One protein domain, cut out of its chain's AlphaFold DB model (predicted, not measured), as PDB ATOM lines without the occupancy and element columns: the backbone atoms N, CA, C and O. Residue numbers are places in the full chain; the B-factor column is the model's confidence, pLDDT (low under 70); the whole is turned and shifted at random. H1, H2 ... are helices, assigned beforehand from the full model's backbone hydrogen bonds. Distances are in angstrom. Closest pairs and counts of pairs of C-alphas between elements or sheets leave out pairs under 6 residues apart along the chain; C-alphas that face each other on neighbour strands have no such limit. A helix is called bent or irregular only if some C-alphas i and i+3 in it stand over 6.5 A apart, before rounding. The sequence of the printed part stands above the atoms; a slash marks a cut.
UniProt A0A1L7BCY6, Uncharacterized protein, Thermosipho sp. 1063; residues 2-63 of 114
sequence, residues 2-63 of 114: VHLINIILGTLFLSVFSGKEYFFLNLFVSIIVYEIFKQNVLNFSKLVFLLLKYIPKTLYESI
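This is residues 2 to 63 of the 114 residues of an uncharacterized protein of Thermosipho sp. 1063 (UniProt A0A1L7BCY6). Two helices, H1 and H2, pack on each other to make a body at one end, and from it the bent helix H3 sticks out as a long arm, residues 39 to 63 standing free. The arm makes much of the length and turns at 43 degrees between H3a and H3b. The printed part has 62 residues with three named helices, in the order H1, H2, H3, and no named strand; its class is all helix. It is extended, with a radius of gyration of the C-alphas of 17.1 A and spans of 50 by 25 by 17 A.

Find C-alpha 2 at (176.924, 145.085, 181.721); from there H1, residues 2 to 18, runs 24.1 A. Next look at H2, residues 20 to 37, 24.3 A long; it is irregular, with C-alphas 21 and 24 8.3 A apart, and has a kink of 36 degrees near residue 27. H3, residues 41 to 63, was assigned by its hydrogen bonds as one helix but is bent: C-alphas 53 and 56 are 6.7 A apart. Its arm H3a, residues 41 to 53, spans 18.4 A, and H3b, residues 56 to 63, ends at C-alpha 63, (188.873, 182.457, 188.644).

Look at Thr 11 and Leu 27, whose C-alphas, 5.0 A apart, are the closest of H1 and H2. These helices touch, running opposite ways at a steep tilt of 46 degrees. H2 and H3a meet only through their link. H3a and H3b stand at a steep tilt of 43 degrees. H1 is apart from both arms, and H2 is apart from H3b. In H1, H3a and H3b every O i to N i+4 pair is within hydrogen-bond range; in H2, 12 of 14 are.

The C-alphas of Glu 21 and Ile 63, the two farthest apart, are 49.6 A from each other. The outline is only just elongated, and the body without the free stretch spans 27 by 15 by 13 A. The printed part has no cut, and both links are tight. In the B-factor column you will find a mean pLDDT of the printed part of 80.4, with residues 39 to 47 and 61 to 63 under 70.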
ATOM      1  N   VAL A   2     176.868 143.624 181.964       78.25
ATOM      2  CA  VAL A   2     176.924 145.085 181.721       78.25
ATOM      3  C   VAL A   2     176.470 145.494 180.307       78.25
ATOM      4  O   VAL A   2     175.694 146.428 180.154       78.25
ATOM      5  N   HIS A   3     176.860 144.745 179.272       83.44
ATOM      6  CA  HIS A   3     176.454 145.025 177.886       83.44
ATOM      7  C   HIS A   3     174.936 144.949 177.667       83.44
ATOM      8  O   HIS A   3     174.357 145.804 177.006       83.44
ATOM      9  N   LEU A   4     174.289 143.949 178.269       86.62
ATOM     10  CA  LEU A   4     172.841 143.775 178.189       86.62
ATOM     11  C   LEU A   4     172.116 144.908 178.925       86.62
ATOM     12  O   LEU A   4     171.145 145.446 178.406       86.62
ATOM     13  N   ILE A   5     172.622 145.305 180.096       88.31
ATOM     14  CA  ILE A   5     172.086 146.432 180.872       88.31
ATOM     15  C   ILE A   5     172.153 147.727 180.051       88.31
ATOM     16  O   ILE A   5     171.159 148.440 179.971       88.31
ATOM     17  N   ASN A   6     173.272 147.992 179.372       86.00
ATOM     18  CA  ASN A   6     173.431 149.189 178.541       86.00
ATOM     19  C   ASN A   6     172.461 149.209 177.350       86.00
ATOM     20  O   ASN A   6     171.874 150.249 177.056       86.00
ATOM     21  N   ILE A   7     172.244 148.063 176.698       91.75
ATOM     22  CA  ILE A   7     171.272 147.943 175.601       91.75
ATOM     23  C   ILE A   7     169.843 148.155 176.121       91.75
ATOM     24  O   ILE A   7     169.057 148.858 175.485       91.75
ATOM     25  N   ILE A   8     169.505 147.599 177.289       92.38
ATOM     26  CA  ILE A   8     168.184 147.770 177.911       92.38
ATOM     27  C   ILE A   8     167.952 149.232 178.304       92.38
ATOM     28  O   ILE A   8     166.899 149.779 177.987       92.38
ATOM     29  N   LEU A   9     168.930 149.886 178.938       92.06
ATOM     30  CA  LEU A   9     168.848 151.304 179.300       92.06
ATOM     31  C   LEU A   9     168.691 152.192 178.064       92.06
ATOM     32  O   LEU A   9     167.829 153.068 178.058       92.06
ATOM     33  N   GLY A  10     169.454 151.923 177.001       89.81
ATOM     34  CA  GLY A  10     169.293 152.610 175.718       89.81
ATOM     35  C   GLY A  10     167.888 152.426 175.139       89.81
ATOM     36  O   GLY A  10     167.248 153.396 174.736       89.81
ATOM     37  N   THR A  11     167.361 151.201 175.190       94.38
ATOM     38  CA  THR A  11     166.030 150.877 174.655       94.38
ATOM     39  C   THR A  11     164.931 151.575 175.451       94.38
ATOM     40  O   THR A  11     163.984 152.105 174.867       94.38
ATOM     41  N   LEU A  12     165.055 151.607 176.781       93.12
ATOM     42  CA  LEU A  12     164.130 152.310 177.668       93.12
ATOM     43  C   LEU A  12     164.175 153.820 177.436       93.12
ATOM     44  O   LEU A  12     163.122 154.428 177.268       93.12
ATOM     45  N   PHE A  13     165.371 154.407 177.361       93.12
ATOM     46  CA  PHE A  13     165.554 155.830 177.078       93.12
ATOM     47  C   PHE A  13     164.891 156.229 175.754       93.12
ATOM     48  O   PHE A  13     164.077 157.152 175.717       93.12
ATOM     49  N   LEU A  14     165.161 155.479 174.682       91.56
ATOM     50  CA  LEU A  14     164.552 155.729 173.377       91.56
ATOM     51  C   LEU A  14     163.037 155.527 173.404       91.56
ATOM     52  O   LEU A  14     162.318 156.325 172.822       91.56
ATOM     53  N   SER A  15     162.529 154.529 174.128       93.12
ATOM     54  CA  SER A  15     161.082 154.282 174.224       93.12
ATOM     55  C   SER A  15     160.337 155.359 175.009       93.12
ATOM     56  O   SER A  15     159.169 155.615 174.723       93.12
ATOM     57  N   VAL A  16     160.994 156.009 175.973       92.81
ATOM     58  CA  VAL A  16     160.455 157.202 176.643       92.81
ATOM     59  C   VAL A  16     160.420 158.393 175.685       92.81
ATOM     60  O   VAL A  16     159.458 159.154 175.704       92.81
ATOM     61  N   PHE A  17     161.435 158.543 174.833       90.25
ATOM     62  CA  PHE A  17     161.544 159.671 173.908       90.25
ATOM     63  C   PHE A  17     160.650 159.542 172.662       90.25
ATOM     64  O   PHE A  17     160.041 160.519 172.240       90.25
ATOM     65  N   SER A  18     160.571 158.351 172.065       89.38
ATOM     66  CA  SER A  18     159.933 158.122 170.762       89.38
ATOM     67  C   SER A  18     158.562 157.449 170.837       89.38
ATOM     68  O   SER A  18     157.912 157.336 169.806       89.38
ATOM     69  N   GLY A  19     158.142 156.955 172.004       87.12
ATOM     70  CA  GLY A  19     156.920 156.163 172.162       87.12
ATOM     71  C   GLY A  19     157.165 154.650 172.173       87.12
ATOM     72  O   GLY A  19     158.139 154.134 171.613       87.12
ATOM     73  N   LYS A  20     156.269 153.918 172.849       87.50
ATOM     74  CA  LYS A  20     156.387 152.465 173.092       87.50
ATOM     75  C   LYS A  20     156.091 151.632 171.845       87.50
ATOM     76  O   LYS A  20     156.583 150.515 171.720       87.50
ATOM     77  N   GLU A  21     155.313 152.174 170.921       91.25
ATOM     78  CA  GLU A  21     154.963 151.578 169.634       91.25
ATOM     79  C   GLU A  21     156.191 151.306 168.745       91.25
ATOM     80  O   GLU A  21     156.150 150.412 167.902       91.25
ATOM     81  N   TYR A  22     157.318 151.983 168.999       90.56
ATOM     82  CA  TYR A  22     158.590 151.787 168.295       90.56
ATOM     83  C   TYR A  22     159.584 150.881 169.040       90.56
ATOM     84  O   TYR A  22     160.774 150.899 168.736       90.56
ATOM     85  N   PHE A  23     159.139 150.058 169.997       90.88
ATOM     86  CA  PHE A  23     160.026 149.251 170.852       90.88
ATOM     87  C   PHE A  23     161.093 148.446 170.086       90.88
ATOM     88  O   PHE A  23     162.274 148.504 170.429       90.88
ATOM     89  N   PHE A  24     160.710 147.726 169.027       91.50
ATOM     90  CA  PHE A  24     161.659 146.930 168.235       91.50
ATOM     91  C   PHE A  24     162.681 147.796 167.492       91.50
ATOM     92  O   PHE A  24     163.854 147.429 167.408       91.50
ATOM     93  N   LEU A  25     162.254 148.961 166.998       90.94
ATOM     94  CA  LEU A  25     163.140 149.933 166.364       90.94
ATOM     95  C   LEU A  25     164.123 150.510 167.393       90.94
ATOM     96  O   LEU A  25     165.320 150.566 167.131       90.94
ATOM     97  N   ASN A  26     163.647 150.847 168.590       92.25
ATOM     98  CA  ASN A  26     164.464 151.362 169.689       92.25
ATOM     99  C   ASN A  26     165.495 150.345 170.182       92.25
ATOM    100  O   ASN A  26     166.643 150.707 170.443       92.25
ATOM    101  N   LEU A  27     165.112 149.071 170.268       93.50
ATOM    102  CA  LEU A  27     166.030 147.986 170.601       93.50
ATOM    103  C   LEU A  27     167.121 147.852 169.535       93.50
ATOM    104  O   LEU A  27     168.306 147.786 169.861       93.50
ATOM    105  N   PHE A  28     166.733 147.868 168.260       91.19
ATOM    106  CA  PHE A  28     167.666 147.785 167.141       91.19
ATOM    107  C   PHE A  28     168.647 148.968 167.112       91.19
ATOM    108  O   PHE A  28     169.858 148.766 167.026       91.19
ATOM    109  N   VAL A  29     168.146 150.195 167.275       88.81
ATOM    110  CA  VAL A  29     168.974 151.408 167.366       88.81
ATOM    111  C   VAL A  29     169.921 151.335 168.567       88.81
ATOM    112  O   VAL A  29     171.099 151.655 168.429       88.81
ATOM    113  N   SER A  30     169.453 150.854 169.721       89.75
ATOM    114  CA  SER A  30     170.288 150.703 170.923       89.75
ATOM    115  C   SER A  30     171.444 149.728 170.711       89.75
ATOM    116  O   SER A  30     172.559 149.993 171.157       89.75
ATOM    117  N   ILE A  31     171.205 148.624 169.996       90.50
ATOM    118  CA  ILE A  31     172.248 147.660 169.628       90.50
ATOM    119  C   ILE A  31     173.264 148.306 168.678       90.50
ATOM    120  O   ILE A  31     174.463 148.178 168.909       90.50
ATOM    121  N   ILE A  32     172.815 149.043 167.655       84.38
ATOM    122  CA  ILE A  32     173.713 149.736 166.713       84.38
ATOM    123  C   ILE A  32     174.582 150.768 167.432       84.38
ATOM    124  O   ILE A  32     175.796 150.791 167.248       84.38
ATOM    125  N   VAL A  33     173.978 151.613 168.268       83.62
ATOM    126  CA  VAL A  33     174.700 152.622 169.055       83.62
ATOM    127  C   VAL A  33     175.727 151.933 169.948       83.62
ATOM    128  O   VAL A  33     176.901 152.299 169.935       83.62
ATOM    129  N   TYR A  34     175.326 150.882 170.660       84.81
ATOM    130  CA  TYR A  34     176.244 150.090 171.469       84.81
ATOM    131  C   TYR A  34     177.426 149.545 170.641       84.81
ATOM    132  O   TYR A  34     178.578 149.685 171.047       84.81
ATOM    133  N   GLU A  35     177.170 148.995 169.455       79.38
ATOM    134  CA  GLU A  35     178.193 148.460 168.549       79.38
ATOM    135  C   GLU A  35     179.143 149.530 167.981       79.38
ATOM    136  O   GLU A  35     180.330 149.264 167.801       79.38
ATOM    137  N   ILE A  36     178.662 150.753 167.746       76.00
ATOM    138  CA  ILE A  36     179.489 151.880 167.286       76.00
ATOM    139  C   ILE A  36     180.396 152.385 168.413       76.00
ATOM    140  O   ILE A  36     181.583 152.659 168.208       76.00
ATOM    141  N   PHE A  37     179.846 152.518 169.618       72.75
ATOM    142  CA  PHE A  37     180.559 153.114 170.745       72.75
ATOM    143  C   PHE A  37     181.406 152.113 171.529       72.75
ATOM    144  O   PHE A  37     182.358 152.537 172.183       72.75
ATOM    145  N   LYS A  38     181.171 150.797 171.405       73.56
ATOM    146  CA  LYS A  38     182.019 149.789 172.069       73.56
ATOM    147  C   LYS A  38     183.482 149.836 171.605       73.56
ATOM    148  O   LYS A  38     184.359 149.484 172.383       73.56
ATOM    149  N   GLN A  39     183.750 150.251 170.356       61.03
ATOM    150  CA  GLN A  39     185.106 150.331 169.775       61.03
ATOM    151  C   GLN A  39     185.702 151.749 169.792       61.03
ATOM    152  O   GLN A  39     186.915 151.904 169.919       61.03
ATOM    153  N   ASN A  40     184.872 152.797 169.710       55.22
ATOM    154  CA  ASN A  40     185.325 154.193 169.618       55.22
ATOM    155  C   ASN A  40     185.684 154.859 170.957       55.22
ATOM    156  O   ASN A  40     185.982 156.057 170.983       55.22
ATOM    157  N   VAL A  41     185.751 154.090 172.048       55.94
ATOM    158  CA  VAL A  41     186.296 154.545 173.339       55.94
ATOM    159  C   VAL A  41     187.669 155.220 173.159       55.94
ATOM    160  O   VAL A  41     187.947 156.225 173.800       55.94
ATOM    161  N   LEU A  42     188.494 154.756 172.212       51.81
ATOM    162  CA  LEU A  42     189.834 155.307 171.955       51.81
ATOM    163  C   LEU A  42     189.828 156.730 171.355       51.81
ATOM    164  O   LEU A  42     190.689 157.546 171.690       51.81
ATOM    165  N   ASN A  43     188.848 157.070 170.507       58.28
ATOM    166  CA  ASN A  43     188.691 158.434 169.978       58.28
ATOM    167  C   ASN A  43     188.103 159.381 171.033       58.28
ATOM    168  O   ASN A  43     188.477 160.555 171.087       58.28
ATOM    169  N   PHE A  44     187.254 158.856 171.922       62.41
ATOM    170  CA  PHE A  44     186.816 159.563 173.122       62.41
ATOM    171  C   PHE A  44     187.999 159.867 174.049       62.41
ATOM    172  O   PHE A  44     188.126 161.000 174.494       62.41
ATOM    173  N   SER A  45     188.945 158.943 174.252       65.19
ATOM    174  CA  SER A  45     190.163 159.212 175.039       65.19
ATOM    175  C   SER A  45     190.987 160.378 174.478       65.19
ATOM    176  O   SER A  45     191.511 161.191 175.237       65.19
ATOM    177  N   LYS A  46     191.065 160.511 173.148       67.75
ATOM    178  CA  LYS A  46     191.736 161.643 172.490       67.75
ATOM    179  C   LYS A  46     190.991 162.965 172.703       67.75
ATOM    180  O   LYS A  46     191.626 163.999 172.911       67.75
ATOM    181  N   LEU A  47     189.658 162.934 172.666       63.41
ATOM    182  CA  LEU A  47     188.807 164.082 172.986       63.41
ATOM    183  C   LEU A  47     188.958 164.489 174.459       63.41
ATOM    184  O   LEU A  47     189.144 165.665 174.750       63.41
ATOM    185  N   VAL A  48     188.960 163.517 175.372       70.50
ATOM    186  CA  VAL A  48     189.192 163.717 176.807       70.50
ATOM    187  C   VAL A  48     190.569 164.327 177.054       70.50
ATOM    188  O   VAL A  48     190.679 165.286 177.806       70.50
ATOM    189  N   PHE A  49     191.612 163.860 176.363       82.69
ATOM    190  CA  PHE A  49     192.946 164.459 176.455       82.69
ATOM    191  C   PHE A  49     192.966 165.930 176.005       82.69
ATOM    192  O   PHE A  49     193.584 166.776 176.651       82.69
ATOM    193  N   LEU A  50     192.269 166.260 174.912       73.44
ATOM    194  CA  LEU A  50     192.119 167.645 174.454       73.44
ATOM    195  C   LEU A  50     191.369 168.499 175.483       73.44
ATOM    196  O   LEU A  50     191.800 169.612 175.774       73.44
ATOM    197  N   LEU A  51     190.288 167.978 176.062       73.56
ATOM    198  CA  LEU A  51     189.526 168.658 177.106       73.56
ATOM    199  C   LEU A  51     190.390 168.906 178.351       73.56
ATOM    200  O   LEU A  51     190.460 170.041 178.814       73.56
ATOM    201  N   LEU A  52     191.148 167.908 178.811       80.75
ATOM    202  CA  LEU A  52     192.100 168.038 179.922       80.75
ATOM    203  C   LEU A  52     193.185 169.088 179.666       80.75
ATOM    204  O   LEU A  52     193.652 169.732 180.600       80.75
ATOM    205  N   LYS A  53     193.585 169.289 178.409       85.19
ATOM    206  CA  LYS A  53     194.565 170.319 178.051       85.19
ATOM    207  C   LYS A  53     193.990 171.735 178.144       85.19
ATOM    208  O   LYS A  53     194.708 172.654 178.532       85.19
ATOM    209  N   TYR A  54     192.737 171.935 177.736       75.88
ATOM    210  CA  TYR A  54     192.158 173.274 177.578       75.88
ATOM    211  C   TYR A  54     191.313 173.733 178.775       75.88
ATOM    212  O   TYR A  54     191.299 174.928 179.059       75.88
ATOM    213  N   ILE A  55     190.686 172.816 179.519       78.56
ATOM    214  CA  ILE A  55     189.891 173.118 180.724       78.56
ATOM    215  C   ILE A  55     190.691 173.894 181.790       78.56
ATOM    216  O   ILE A  55     190.188 174.921 182.249       78.56
ATOM    217  N   PRO A  56     191.937 173.519 182.148       81.12
ATOM    218  CA  PRO A  56     192.694 174.230 183.182       81.12
ATOM    219  C   PRO A  56     192.947 175.699 182.833       81.12
ATOM    220  O   PRO A  56     192.901 176.570 183.697       81.12
ATOM    221  N   LYS A  57     193.173 175.984 181.544       76.94
ATOM    222  CA  LYS A  57     193.399 177.345 181.055       76.94
ATOM    223  C   LYS A  57     192.134 178.196 181.185       76.94
ATOM    224  O   LYS A  57     192.197 179.309 181.697       76.94
ATOM    225  N   THR A  58     190.995 177.656 180.762       72.81
ATOM    226  CA  THR A  58     189.698 178.343 180.841       72.81
ATOM    227  C   THR A  58     189.270 178.591 182.291       72.81
ATOM    228  O   THR A  58     188.710 179.643 182.603       72.81
ATOM    229  N   LEU A  59     189.566 177.653 183.197       75.44
ATOM    230  CA  LEU A  59     189.290 177.794 184.630       75.44
ATOM    231  C   LEU A  59     190.137 178.895 185.271       75.44
ATOM    232  O   LEU A  59     189.596 179.744 185.973       75.44
ATOM    233  N   TYR A  60     191.438 178.939 184.982       76.69
ATOM    234  CA  TYR A  60     192.323 179.988 185.494       76.69
ATOM    235  C   TYR A  60     191.859 181.398 185.089       76.69
ATOM    236  O   TYR A  60     191.798 182.299 185.925       76.69
ATOM    237  N   GLU A  61     191.472 181.575 183.823       62.28
ATOM    238  CA  GLU A  61     190.965 182.855 183.307       62.28
ATOM    239  C   GLU A  61     189.620 183.252 183.947       62.28
ATOM    240  O   GLU A  61     189.361 184.439 184.141       62.28
ATOM    241  N   SER A  62     188.797 182.277 184.345       60.84
ATOM    242  CA  SER A  62     187.507 182.517 185.009       60.84
ATOM    243  C   SER A  62     187.647 182.844 186.504       60.84
ATOM    244  O   SER A  62     186.886 183.656 187.025       60.84
ATOM    245  N   ILE A  63     188.630 182.260 187.199       61.16
ATOM    246  CA  ILE A  63     188.873 182.457 188.644       61.16
ATOM    247  C   ILE A  63     189.309 183.892 188.968       61.16
ATOM    248  O   ILE A  63     188.916 184.447 189.993       61.16
TER     249      ILE A  63